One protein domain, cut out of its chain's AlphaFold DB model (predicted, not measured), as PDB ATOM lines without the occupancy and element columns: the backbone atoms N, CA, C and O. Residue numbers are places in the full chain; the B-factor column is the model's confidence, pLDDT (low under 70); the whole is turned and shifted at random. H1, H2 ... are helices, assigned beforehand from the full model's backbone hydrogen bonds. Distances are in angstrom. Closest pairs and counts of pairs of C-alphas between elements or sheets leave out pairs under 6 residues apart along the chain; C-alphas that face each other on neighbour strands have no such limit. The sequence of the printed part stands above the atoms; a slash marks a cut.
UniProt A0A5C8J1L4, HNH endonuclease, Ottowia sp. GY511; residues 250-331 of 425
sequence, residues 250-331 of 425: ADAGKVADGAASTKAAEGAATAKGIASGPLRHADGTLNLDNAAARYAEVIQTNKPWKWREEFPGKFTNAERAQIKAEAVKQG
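AT A GLANCE: This is residues 250 to 331 of the 425 residues of the protein "HNH endonuclease" of Ottowia sp. GY511 (UniProt A0A5C8J1L4). What is the shape? H1 is a long arm, its residues 250 to 262 sticking out from a small body where H2 and H4 cross, with short H3 near H2. What builds it? The 82 printed residues hold four named helices, H1 to H4 in order, and no named strand: all helix. Is it compact? It is loose, with radius of gyration of the C-alphas 14.9 A and spans of 52 by 23 by 20 A.

HOW THE PARTS SIT: What does the longest helix touch? H1, residues 250 to 271, only just touches H2, residues 288 to 300, with 3 pairs of C-alphas within 8 A, through residue 271 alone; the closest C-alphas, of Ala 271 and Ala 293, are 5.7 A apart. Their tilt is steep, 54 degrees, opposite ways. What else is there? H4, residues 317 to 329, touches H2 with residues 322 to 327 alone, about perpendicular at 79 degrees; the closest C-alphas, of Ala 292 and Ala 327, are 4.6 A apart. H3, residues 307 to 310, is close to H2 but not clearly touching, its closest C-alphas, of Val 298 and Glu 310, 7.4 A apart. Are backbones in order? Every O i to N i+4 pair is within hydrogen-bond range in H1, H2 and H4; H3 is too short for one.

IN THESE COORDINATES: How long are the helices? H1 measures 31.7 A from first to last C-alpha, H2 18.0 A and H4 18.2 A. Where are the anchors? C-alpha 250 is at (39.099, 41.266, 40.378), C-alpha 329 at (42.439, 48.214, 69.446).

THE WHOLE: How is it linked? The printed part has no cut, and the link from H1 to H2 is long, 16 residues. Where is confidence low? Residues 250 to 276 are under 70.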
ATOM      1  N   ALA A 250      38.604  42.559  39.906       26.94
ATOM      2  CA  ALA A 250      39.099  41.266  40.378       26.94
ATOM      3  C   ALA A 250      40.512  41.358  40.993       26.94
ATOM      4  O   ALA A 250      40.785  40.710  42.006       26.94
ATOM      5  N   ASP A 251      41.396  42.190  40.431       27.98
ATOM      6  CA  ASP A 251      42.734  42.430  40.994       27.98
ATOM      7  C   ASP A 251      42.704  43.342  42.231       27.98
ATOM      8  O   ASP A 251      43.439  43.094  43.186       27.98
ATOM      9  N   ALA A 252      41.809  44.336  42.290       27.80
ATOM     10  CA  ALA A 252      41.594  45.126  43.505       27.80
ATOM     11  C   ALA A 252      41.068  44.268  44.674       27.80
ATOM     12  O   ALA A 252      41.502  44.457  45.812       27.80
ATOM     13  N   GLY A 253      40.205  43.283  44.390       27.55
ATOM     14  CA  GLY A 253      39.753  42.284  45.366       27.55
ATOM     15  C   GLY A 253      40.903  41.426  45.904       27.55
ATOM     16  O   GLY A 253      41.061  41.301  47.114       27.55
ATOM     17  N   LYS A 254      41.795  40.941  45.030       29.77
ATOM     18  CA  LYS A 254      42.985  40.172  45.446       29.77
ATOM     19  C   LYS A 254      43.985  40.987  46.263       29.77
ATOM     20  O   LYS A 254      44.616  40.445  47.169       29.77
ATOM     21  N   VAL A 255      44.152  42.273  45.956       27.84
ATOM     22  CA  VAL A 255      45.025  43.173  46.729       27.84
ATOM     23  C   VAL A 255      44.419  43.467  48.108       27.84
ATOM     24  O   VAL A 255      45.160  43.523  49.090       27.84
ATOM     25  N   ALA A 256      43.090  43.584  48.215       30.33
ATOM     26  CA  ALA A 256      42.390  43.731  49.493       30.33
ATOM     27  C   ALA A 256      42.440  42.447  50.346       30.33
ATOM     28  O   ALA A 256      42.762  42.526  51.534       30.33
ATOM     29  N   ASP A 257      42.236  41.275  49.737       31.34
ATOM     30  CA  ASP A 257      42.367  39.963  50.390       31.34
ATOM     31  C   ASP A 257      43.810  39.705  50.855       31.34
ATOM     32  O   ASP A 257      44.059  39.218  51.964       31.34
ATOM     33  N   GLY A 258      44.787  40.094  50.030       27.72
ATOM     34  CA  GLY A 258      46.208  40.075  50.365       27.72
ATOM     35  C   GLY A 258      46.530  40.983  51.552       27.72
ATOM     36  O   GLY A 258      47.191  40.548  52.487       27.72
ATOM     37  N   ALA A 259      46.003  42.210  51.567       28.55
ATOM     38  CA  ALA A 259      46.226  43.176  52.642       28.55
ATOM     39  C   ALA A 259      45.583  42.751  53.979       28.55
ATOM     40  O   ALA A 259      46.199  42.906  55.040       28.55
ATOM     41  N   ALA A 260      44.368  42.194  53.940       31.81
ATOM     42  CA  ALA A 260      43.669  41.673  55.115       31.81
ATOM     43  C   ALA A 260      44.378  40.437  55.698       31.81
ATOM     44  O   ALA A 260      44.597  40.361  56.911       31.81
ATOM     45  N   SER A 261      44.827  39.517  54.836       31.41
ATOM     46  CA  SER A 261      45.592  38.334  55.247       31.41
ATOM     47  C   SER A 261      46.983  38.681  55.788       31.41
ATOM     48  O   SER A 261      47.400  38.091  56.787       31.41
ATOM     49  N   THR A 262      47.671  39.689  55.236       28.84
ATOM     50  CA  THR A 262      48.938  40.184  55.805       28.84
ATOM     51  C   THR A 262      48.758  40.853  57.163       28.84
ATOM     52  O   THR A 262      49.537  40.566  58.066       28.84
ATOM     53  N   LYS A 263      47.709  41.664  57.372       35.09
ATOM     54  CA  LYS A 263      47.451  42.278  58.689       35.09
ATOM     55  C   LYS A 263      47.100  41.242  59.755       35.09
ATOM     56  O   LYS A 263      47.569  41.345  60.886       35.09
ATOM     57  N   ALA A 264      46.324  40.219  59.395       34.09
ATOM     58  CA  ALA A 264      46.039  39.101  60.291       34.09
ATOM     59  C   ALA A 264      47.313  38.297  60.632       34.09
ATOM     60  O   ALA A 264      47.498  37.889  61.780       34.09
ATOM     61  N   ALA A 265      48.219  38.111  59.665       31.58
ATOM     62  CA  ALA A 265      49.500  37.434  59.869       31.58
ATOM     63  C   ALA A 265      50.498  38.260  60.711       31.58
ATOM     64  O   ALA A 265      51.190  37.699  61.560       31.58
ATOM     65  N   GLU A 266      50.544  39.584  60.538       32.25
ATOM     66  CA  GLU A 266      51.359  40.505  61.349       32.25
ATOM     67  C   GLU A 266      50.843  40.614  62.796       32.25
ATOM     68  O   GLU A 266      51.633  40.577  63.745       32.25
ATOM     69  N   GLY A 267      49.519  40.640  62.992       36.25
ATOM     70  CA  GLY A 267      48.898  40.550  64.319       36.25
ATOM     71  C   GLY A 267      49.218  39.225  65.026       36.25
ATOM     72  O   GLY A 267      49.564  39.214  66.210       36.25
ATOM     73  N   ALA A 268      49.210  38.107  64.291       36.59
ATOM     74  CA  ALA A 268      49.591  36.790  64.812       36.59
ATOM     75  C   ALA A 268      51.093  36.678  65.152       36.59
ATOM     76  O   ALA A 268      51.457  36.034  66.139       36.59
ATOM     77  N   ALA A 269      51.974  37.322  64.379       32.53
ATOM     78  CA  ALA A 269      53.406  37.384  64.677       32.53
ATOM     79  C   ALA A 269      53.702  38.209  65.943       32.53
ATOM     80  O   ALA A 269      54.613  37.867  66.698       32.53
ATOM     81  N   THR A 270      52.893  39.237  66.215       36.88
ATOM     82  CA  THR A 270      53.015  40.099  67.403       36.88
ATOM     83  C   THR A 270      52.444  39.433  68.665       36.88
ATOM     84  O   THR A 270      53.020  39.556  69.745       36.88
ATOM     85  N   ALA A 271      51.371  38.640  68.542       35.97
ATOM     86  CA  ALA A 271      50.769  37.905  69.663       35.97
ATOM     87  C   ALA A 271      51.697  36.826  70.257       35.97
ATOM     88  O   ALA A 271      51.688  36.589  71.465       35.97
ATOM     89  N   LYS A 272      52.560  36.222  69.428       38.69
ATOM     90  CA  LYS A 272      53.443  35.099  69.801       38.69
ATOM     91  C   LYS A 272      54.515  35.436  70.855       38.69
ATOM     92  O   LYS A 272      55.209  34.529  71.308       38.69
ATOM     93  N   GLY A 273      54.663  36.710  71.235       37.16
ATOM     94  CA  GLY A 273      55.636  37.185  72.225       37.16
ATOM     95  C   GLY A 273      55.058  37.763  73.525       37.16
ATOM     96  O   GLY A 273      55.847  38.109  74.401       37.16
ATOM     97  N   ILE A 274      53.730  37.888  73.679       42.97
ATOM     98  CA  ILE A 274      53.121  38.662  74.789       42.97
ATOM     99  C   ILE A 274      52.460  37.771  75.865       42.97
ATOM    100  O   ILE A 274      52.377  38.158  77.030       42.97
ATOM    101  N   ALA A 275      52.045  36.543  75.548       48.09
ATOM    102  CA  ALA A 275      51.155  35.759  76.420       48.09
ATOM    103  C   ALA A 275      51.789  35.042  77.633       48.09
ATOM    104  O   ALA A 275      51.175  34.153  78.220       48.09
ATOM    105  N   SER A 276      53.000  35.406  78.051       56.25
ATOM    106  CA  SER A 276      53.659  34.783  79.214       56.25
ATOM    107  C   SER A 276      53.493  35.552  80.530       56.25
ATOM    108  O   SER A 276      53.943  35.080  81.575       56.25
ATOM    109  N   GLY A 277      52.870  36.733  80.509       74.12
ATOM    110  CA  GLY A 277      52.678  37.556  81.704       74.12
ATOM    111  C   GLY A 277      51.360  37.287  82.449       74.12
ATOM    112  O   GLY A 277      50.400  36.772  81.873       74.12
ATOM    113  N   PRO A 278      51.265  37.652  83.740       88.50
ATOM    114  CA  PRO A 278      50.043  37.463  84.512       88.50
ATOM    115  C   PRO A 278      48.895  38.326  83.958       88.50
ATOM    116  O   PRO A 278      49.090  39.494  83.614       88.50
ATOM    117  N   LEU A 279      47.683  37.757  83.915       91.12
ATOM    118  CA  LEU A 279      46.456  38.426  83.440       91.12
ATOM    119  C   LEU A 279      45.970  39.540  84.382       91.12
ATOM    120  O   LEU A 279      45.111  40.345  84.028       91.12
ATOM    121  N   ARG A 280      46.497  39.571  85.606       90.75
ATOM    122  CA  ARG A 280      46.259  40.609  86.607       90.75
ATOM    123  C   ARG A 280      47.591  41.079  87.175       90.75
ATOM    124  O   ARG A 280      48.537  40.299  87.271       90.75
ATOM    125  N   HIS A 281      47.654  42.341  87.561       89.69
ATOM    126  CA  HIS A 281      48.766  42.884  88.328       89.69
ATOM    127  C   HIS A 281      48.756  42.334  89.765       89.69
ATOM    128  O   HIS A 281      47.781  41.726  90.214       89.69
ATOM    129  N   ALA A 282      49.847  42.553  90.505       88.69
ATOM    130  CA  ALA A 282      49.989  42.075  91.885       88.69
ATOM    131  C   ALA A 282      48.937  42.662  92.849       88.69
ATOM    132  O   ALA A 282      48.599  42.033  93.847       88.69
ATOM    133  N   ASP A 283      48.391  43.837  92.533       88.81
ATOM    134  CA  ASP A 283      47.311  44.493  93.279       88.81
ATOM    135  C   ASP A 283      45.902  43.983  92.899       88.81
ATOM    136  O   ASP A 283      44.897  44.481  93.406       88.81
ATOM    137  N   GLY A 284      45.814  42.991  92.004       86.06
ATOM    138  CA  GLY A 284      44.568  42.390  91.531       86.06
ATOM    139  C   GLY A 284      43.890  43.132  90.375       86.06
ATOM    140  O   GLY A 284      42.890  42.634  89.840       86.06
ATOM    141  N   THR A 285      44.418  44.280  89.947       89.88
ATOM    142  CA  THR A 285      43.882  45.017  88.794       89.88
ATOM    143  C   THR A 285      44.135  44.266  87.485       89.88
ATOM    144  O   THR A 285      45.053  43.452  87.374       89.88
ATOM    145  N   LEU A 286      43.264  44.474  86.495       90.62
ATOM    146  CA  LEU A 286      43.332  43.792  85.204       90.62
ATOM    147  C   LEU A 286      44.561  44.257  84.413       90.62
ATOM    148  O   LEU A 286      44.700  45.448  84.148       90.62
ATOM    149  N   ASN A 287      45.401  43.314  83.987       93.31
ATOM    150  CA  ASN A 287      46.458  43.592  83.023       93.31
ATOM    151  C   ASN A 287      45.876  43.434  81.614       93.31
ATOM    152  O   ASN A 287      45.755  42.318  81.102       93.31
ATOM    153  N   LEU A 288      45.450  44.556  81.030       92.69
ATOM    154  CA  LEU A 288      44.730  44.571  79.758       92.69
ATOM    155  C   LEU A 288      45.563  44.034  78.594       92.69
ATOM    156  O   LEU A 288      45.023  43.266  77.806       92.69
ATOM    157  N   ASP A 289      46.854  44.356  78.524       91.69
ATOM    158  CA  ASP A 289      47.724  43.931  77.421       91.69
ATOM    159  C   ASP A 289      47.899  42.408  77.402       91.69
ATOM    160  O   ASP A 289      47.632  41.748  76.396       91.69
ATOM    161  N   ASN A 290      48.253  41.816  78.550       92.69
ATOM    162  CA  ASN A 290      48.406  40.362  78.655       92.69
ATOM    163  C   ASN A 290      47.073  39.637  78.433       92.69
ATOM    164  O   ASN A 290      47.028  38.584  77.795       92.69
ATOM    165  N   ALA A 291      45.973  40.189  78.953       93.94
ATOM    166  CA  ALA A 291      44.656  39.590  78.793       93.94
ATOM    167  C   ALA A 291      44.137  39.681  77.349       93.94
ATOM    168  O   ALA A 291      43.534  38.721  76.870       93.94
ATOM    169  N   ALA A 292      44.401  40.785  76.644       94.88
ATOM    170  CA  ALA A 292      44.079  40.962  75.230       94.88
ATOM    171  C   ALA A 292      44.885  40.004  74.344       94.88
ATOM    172  O   ALA A 292      44.305  39.334  73.488       94.88
ATOM    173  N   ALA A 293      46.190  39.862  74.602       94.12
ATOM    174  CA  ALA A 293      47.039  38.884  73.925       94.12
ATOM    175  C   ALA A 293      46.531  37.452  74.135       94.12
ATOM    176  O   ALA A 293      46.308  36.732  73.162       94.12
ATOM    177  N   ARG A 294      46.241  37.065  75.386       93.69
ATOM    178  CA  ARG A 294      45.671  35.743  75.687       93.69
ATOM    179  C   ARG A 294      44.333  35.522  74.981       93.69
ATOM    180  O   ARG A 294      44.076  34.435  74.472       93.69
ATOM    181  N   TYR A 295      43.476  36.539  74.942       94.81
ATOM    182  CA  TYR A 295      42.199  36.467  74.236       94.81
ATOM    183  C   TYR A 295      42.393  36.222  72.745       94.81
ATOM    184  O   TYR A 295      41.770  35.316  72.197       94.81
ATOM    185  N   ALA A 296      43.299  36.961  72.106       94.69
ATOM    186  CA  ALA A 296      43.618  36.773  70.700       94.69
ATOM    187  C   ALA A 296      44.120  35.353  70.402       94.69
ATOM    188  O   ALA A 296      43.623  34.734  69.465       94.69
ATOM    189  N   GLU A 297      45.013  34.796  71.226       93.62
ATOM    190  CA  GLU A 297      45.476  33.409  71.074       93.62
ATOM    191  C   GLU A 297      44.321  32.409  71.099       93.62
ATOM    192  O   GLU A 297      44.218  31.547  70.226       93.62
ATOM    193  N   VAL A 298      43.432  32.542  72.088       92.88
ATOM    194  CA  VAL A 298      42.269  31.665  72.260       92.88
ATOM    195  C   VAL A 298      41.349  31.752  71.043       92.88
ATOM    196  O   VAL A 298      40.941  30.720  70.508       92.88
ATOM    197  N   ILE A 299      41.068  32.963  70.556       93.25
ATOM    198  CA  ILE A 299      40.260  33.180  69.351       93.25
ATOM    199  C   ILE A 299      40.930  32.567  68.115       93.25
ATOM    200  O   ILE A 299      40.274  31.864  67.345       93.25
ATOM    201  N   GLN A 300      42.236  32.757  67.942       92.69
ATOM    202  CA  GLN A 300      42.991  32.235  66.800       92.69
ATOM    203  C   GLN A 300      43.075  30.701  66.779       92.69
ATOM    204  O   GLN A 300      43.283  30.122  65.713       92.69
ATOM    205  N   THR A 301      42.841  30.015  67.909       91.75
ATOM    206  CA  THR A 301      42.739  28.543  67.910       91.75
ATOM    207  C   THR A 301      41.593  28.022  67.046       91.75
ATOM    208  O   THR A 301      41.635  26.861  66.639       91.75
ATOM    209  N   ASN A 302      40.572  28.853  66.789       91.56
ATOM    210  CA  ASN A 302      39.359  28.480  66.067       91.56
ATOM    211  C   ASN A 302      38.665  27.224  66.628       91.56
ATOM    212  O   ASN A 302      38.072  26.433  65.892       91.56
ATOM    213  N   LYS A 303      38.730  27.039  67.949       89.31
ATOM    214  CA  LYS A 303      38.078  25.943  68.673       89.31
ATOM    215  C   LYS A 303      37.018  26.476  69.640       89.31
ATOM    216  O   LYS A 303      37.096  27.635  70.052       89.31
ATOM    217  N   PRO A 304      36.026  25.651  70.029       86.88
ATOM    218  CA  PRO A 304      35.155  25.963  71.156       86.88
ATOM    219  C   PRO A 304      35.981  26.218  72.416       86.88
ATOM    220  O   PRO A 304      36.891  25.452  72.721       86.88
ATOM    221  N   TRP A 305      35.653  27.281  73.145       87.31
ATOM    222  CA  TRP A 305      36.372  27.687  74.349       87.31
ATOM    223  C   TRP A 305      35.416  28.340  75.349       87.31
ATOM    224  O   TRP A 305      34.332  28.807  74.984       87.31
ATOM    225  N   LYS A 306      35.818  28.393  76.622       87.50
ATOM    226  CA  LYS A 306      35.067  29.087  77.675       87.50
ATOM    227  C   LYS A 306      35.982  29.989  78.483       87.50
ATOM    228  O   LYS A 306      37.075  29.590  78.870       87.50
ATOM    229  N   TRP A 307      35.476  31.164  78.861       88.50
ATOM    230  CA  TRP A 307      36.200  32.110  79.718       88.50
ATOM    231  C   TRP A 307      36.765  31.469  80.987       88.50
ATOM    232  O   TRP A 307      37.918  31.687  81.306       88.50
ATOM    233  N   ARG A 308      35.983  30.649  81.700       87.75
ATOM    234  CA  ARG A 308      36.440  30.038  82.964       87.75
ATOM    235  C   ARG A 308      37.562  29.010  82.785       87.75
ATOM    236  O   ARG A 308      38.235  28.705  83.760       87.75
ATOM    237  N   GLU A 309      37.699  28.453  81.586       87.31
ATOM    238  CA  GLU A 309      38.694  27.426  81.263       87.31
ATOM    239  C   GLU A 309      39.985  28.087  80.759       87.31
ATOM    240  O   GLU A 309      41.070  27.739  81.212       87.31
ATOM    241  N   GLU A 310      39.862  29.104  79.901       87.19
ATOM    242  CA  GLU A 310      41.008  29.773  79.267       87.19
ATOM    243  C   GLU A 310      41.570  30.964  80.056       87.19
ATOM    244  O   GLU A 310      42.709  31.381  79.830       87.19
ATOM    245  N   PHE A 311      40.775  31.524  80.972       89.50
ATOM    246  CA  PHE A 311      41.133  32.666  81.812       89.50
ATOM    247  C   PHE A 311      40.996  32.274  83.287       89.50
ATOM    248  O   PHE A 311      39.913  32.420  83.867       89.50
ATOM    249  N   PRO A 312      42.075  31.774  83.920       81.69
ATOM    250  CA  PRO A 312      42.036  31.379  85.321       81.69
ATOM    251  C   PRO A 312      41.693  32.580  86.209       81.69
ATOM    252  O   PRO A 312      42.375  33.604  86.208       81.69
ATOM    253  N   GLY A 313      40.611  32.445  86.977       82.19
ATOM    254  CA  GLY A 313      40.088  33.487  87.860       82.19
ATOM    255  C   GLY A 313      38.667  33.930  87.502       82.19
ATOM    256  O   GLY A 313      37.999  33.368  86.635       82.19
ATOM    257  N   LYS A 314      38.165  34.937  88.221       83.88
ATOM    258  CA  LYS A 314      36.859  35.545  87.935       83.88
ATOM    259  C   LYS A 314      37.067  36.799  87.092       83.88
ATOM    260  O   LYS A 314      37.778  37.710  87.505       83.88
ATOM    261  N   PHE A 315      36.419  36.821  85.933       89.81
ATOM    262  CA  PHE A 315      36.329  37.983  85.054       89.81
ATOM    263  C   PHE A 315      34.865  38.377  84.914       89.81
ATOM    264  O   PHE A 315      34.027  37.549  84.524       89.81
ATOM    265  N   THR A 316      34.573  39.628  85.253       91.19
ATOM    266  CA  THR A 316      33.261  40.256  85.081       91.19
ATOM    267  C   THR A 316      32.956  40.476  83.597       91.19
ATOM    268  O   THR A 316      33.853  40.461  82.755       91.19
ATOM    269  N   ASN A 317      31.688  40.710  83.254       89.88
ATOM    270  CA  ASN A 317      31.315  41.024  81.871       89.88
ATOM    271  C   ASN A 317      31.971  42.326  81.378       89.88
ATOM    272  O   ASN A 317      32.358  42.401  80.215       89.88
ATOM    273  N   ALA A 318      32.154  43.308  82.268       92.00
ATOM    274  CA  ALA A 318      32.847  44.556  81.958       92.00
ATOM    275  C   ALA A 318      34.327  44.315  81.618       92.00
ATOM    276  O   ALA A 318      34.798  44.783  80.586       92.00
ATOM    277  N   GLU A 319      35.038  43.520  82.421       94.06
ATOM    278  CA  GLU A 319      36.437  43.165  82.140       94.06
ATOM    279  C   GLU A 319      36.564  42.391  80.822       94.06
ATOM    280  O   GLU A 319      37.442  42.682  80.022       94.06
ATOM    281  N   ARG A 320      35.654  41.450  80.535       93.88
ATOM    282  CA  ARG A 320      35.650  40.724  79.249       93.88
ATOM    283  C   ARG A 320      35.446  41.657  78.057       93.88
ATOM    284  O   ARG A 320      36.099  41.481  77.031       93.88
ATOM    285  N   ALA A 321      34.557  42.643  78.189       92.12
ATOM    286  CA  ALA A 321      34.343  43.656  77.162       92.12
ATOM    287  C   ALA A 321      35.599  44.518  76.950       92.12
ATOM    288  O   ALA A 321      35.978  44.752  75.806       92.12
ATOM    289  N   GLN A 322      36.281  44.918  78.031       95.12
ATOM    290  CA  GLN A 322      37.546  45.658  77.959       95.12
ATOM    291  C   GLN A 322      38.656  44.840  77.291       95.12
ATOM    292  O   GLN A 322      39.338  45.356  76.415       95.12
ATOM    293  N   ILE A 323      38.794  43.558  77.642       95.19
ATOM    294  CA  ILE A 323      39.775  42.644  77.034       95.19
ATOM    295  C   ILE A 323      39.540  42.524  75.525       95.19
ATOM    296  O   ILE A 323      40.478  42.638  74.742       95.19
ATOM    297  N   LYS A 324      38.282  42.327  75.104       94.00
ATOM    298  CA  LYS A 324      37.927  42.251  73.682       94.00
ATOM    299  C   LYS A 324      38.222  43.565  72.957       94.00
ATOM    300  O   LYS A 324      38.807  43.539  71.878       94.00
ATOM    301  N   ALA A 325      37.815  44.695  73.536       93.69
ATOM    302  CA  ALA A 325      38.043  46.013  72.954       93.69
ATOM    303  C   ALA A 325      39.541  46.313  72.815       93.69
ATOM    304  O   ALA A 325      39.965  46.824  71.782       93.69
ATOM    305  N   GLU A 326      40.346  45.944  73.811       95.06
ATOM    306  CA  GLU A 326      41.793  46.125  73.755       95.06
ATOM    307  C   GLU A 326      42.434  45.214  72.696       95.06
ATOM    308  O   GLU A 326      43.264  45.680  71.925       95.06
ATOM    309  N   ALA A 327      41.988  43.959  72.560       95.50
ATOM    310  CA  ALA A 327      42.484  43.064  71.512       95.50
ATOM    311  C   ALA A 327      42.199  43.590  70.093       95.50
ATOM    312  O   ALA A 327      43.056  43.489  69.215       95.50
ATOM    313  N   VAL A 328      41.024  44.193  69.876       93.38
ATOM    314  CA  VAL A 328      40.682  44.877  68.618       93.38
ATOM    315  C   VAL A 328      41.534  46.134  68.428       93.38
ATOM    316  O   VAL A 328      42.128  46.326  67.371       93.38
ATOM    317  N   LYS A 329      41.649  46.973  69.465       94.44
ATOM    318  CA  LYS A 329      42.439  48.214  69.446       94.44
ATOM    319  C   LYS A 329      43.916  47.969  69.141       94.44
ATOM    320  O   LYS A 329      44.533  48.776  68.451       94.44
ATOM    321  N   GLN A 330      44.474  46.865  69.631       92.94
ATOM    322  CA  GLN A 330      45.850  46.446  69.353       92.94
ATOM    323  C   GLN A 330      46.004  45.731  68.000       92.94
ATOM    324  O   GLN A 330      47.120  45.389  67.618       92.94
ATOM    325  N   GLY A 331      44.911  45.487  67.269       93.19
ATOM    326  CA  GLY A 331      44.935  44.771  65.992       93.19
ATOM    327  C   GLY A 331      45.264  43.281  66.120       93.19
ATOM    328  O   GLY A 331      45.646  42.654  65.136       93.19
TER     329      GLY A 331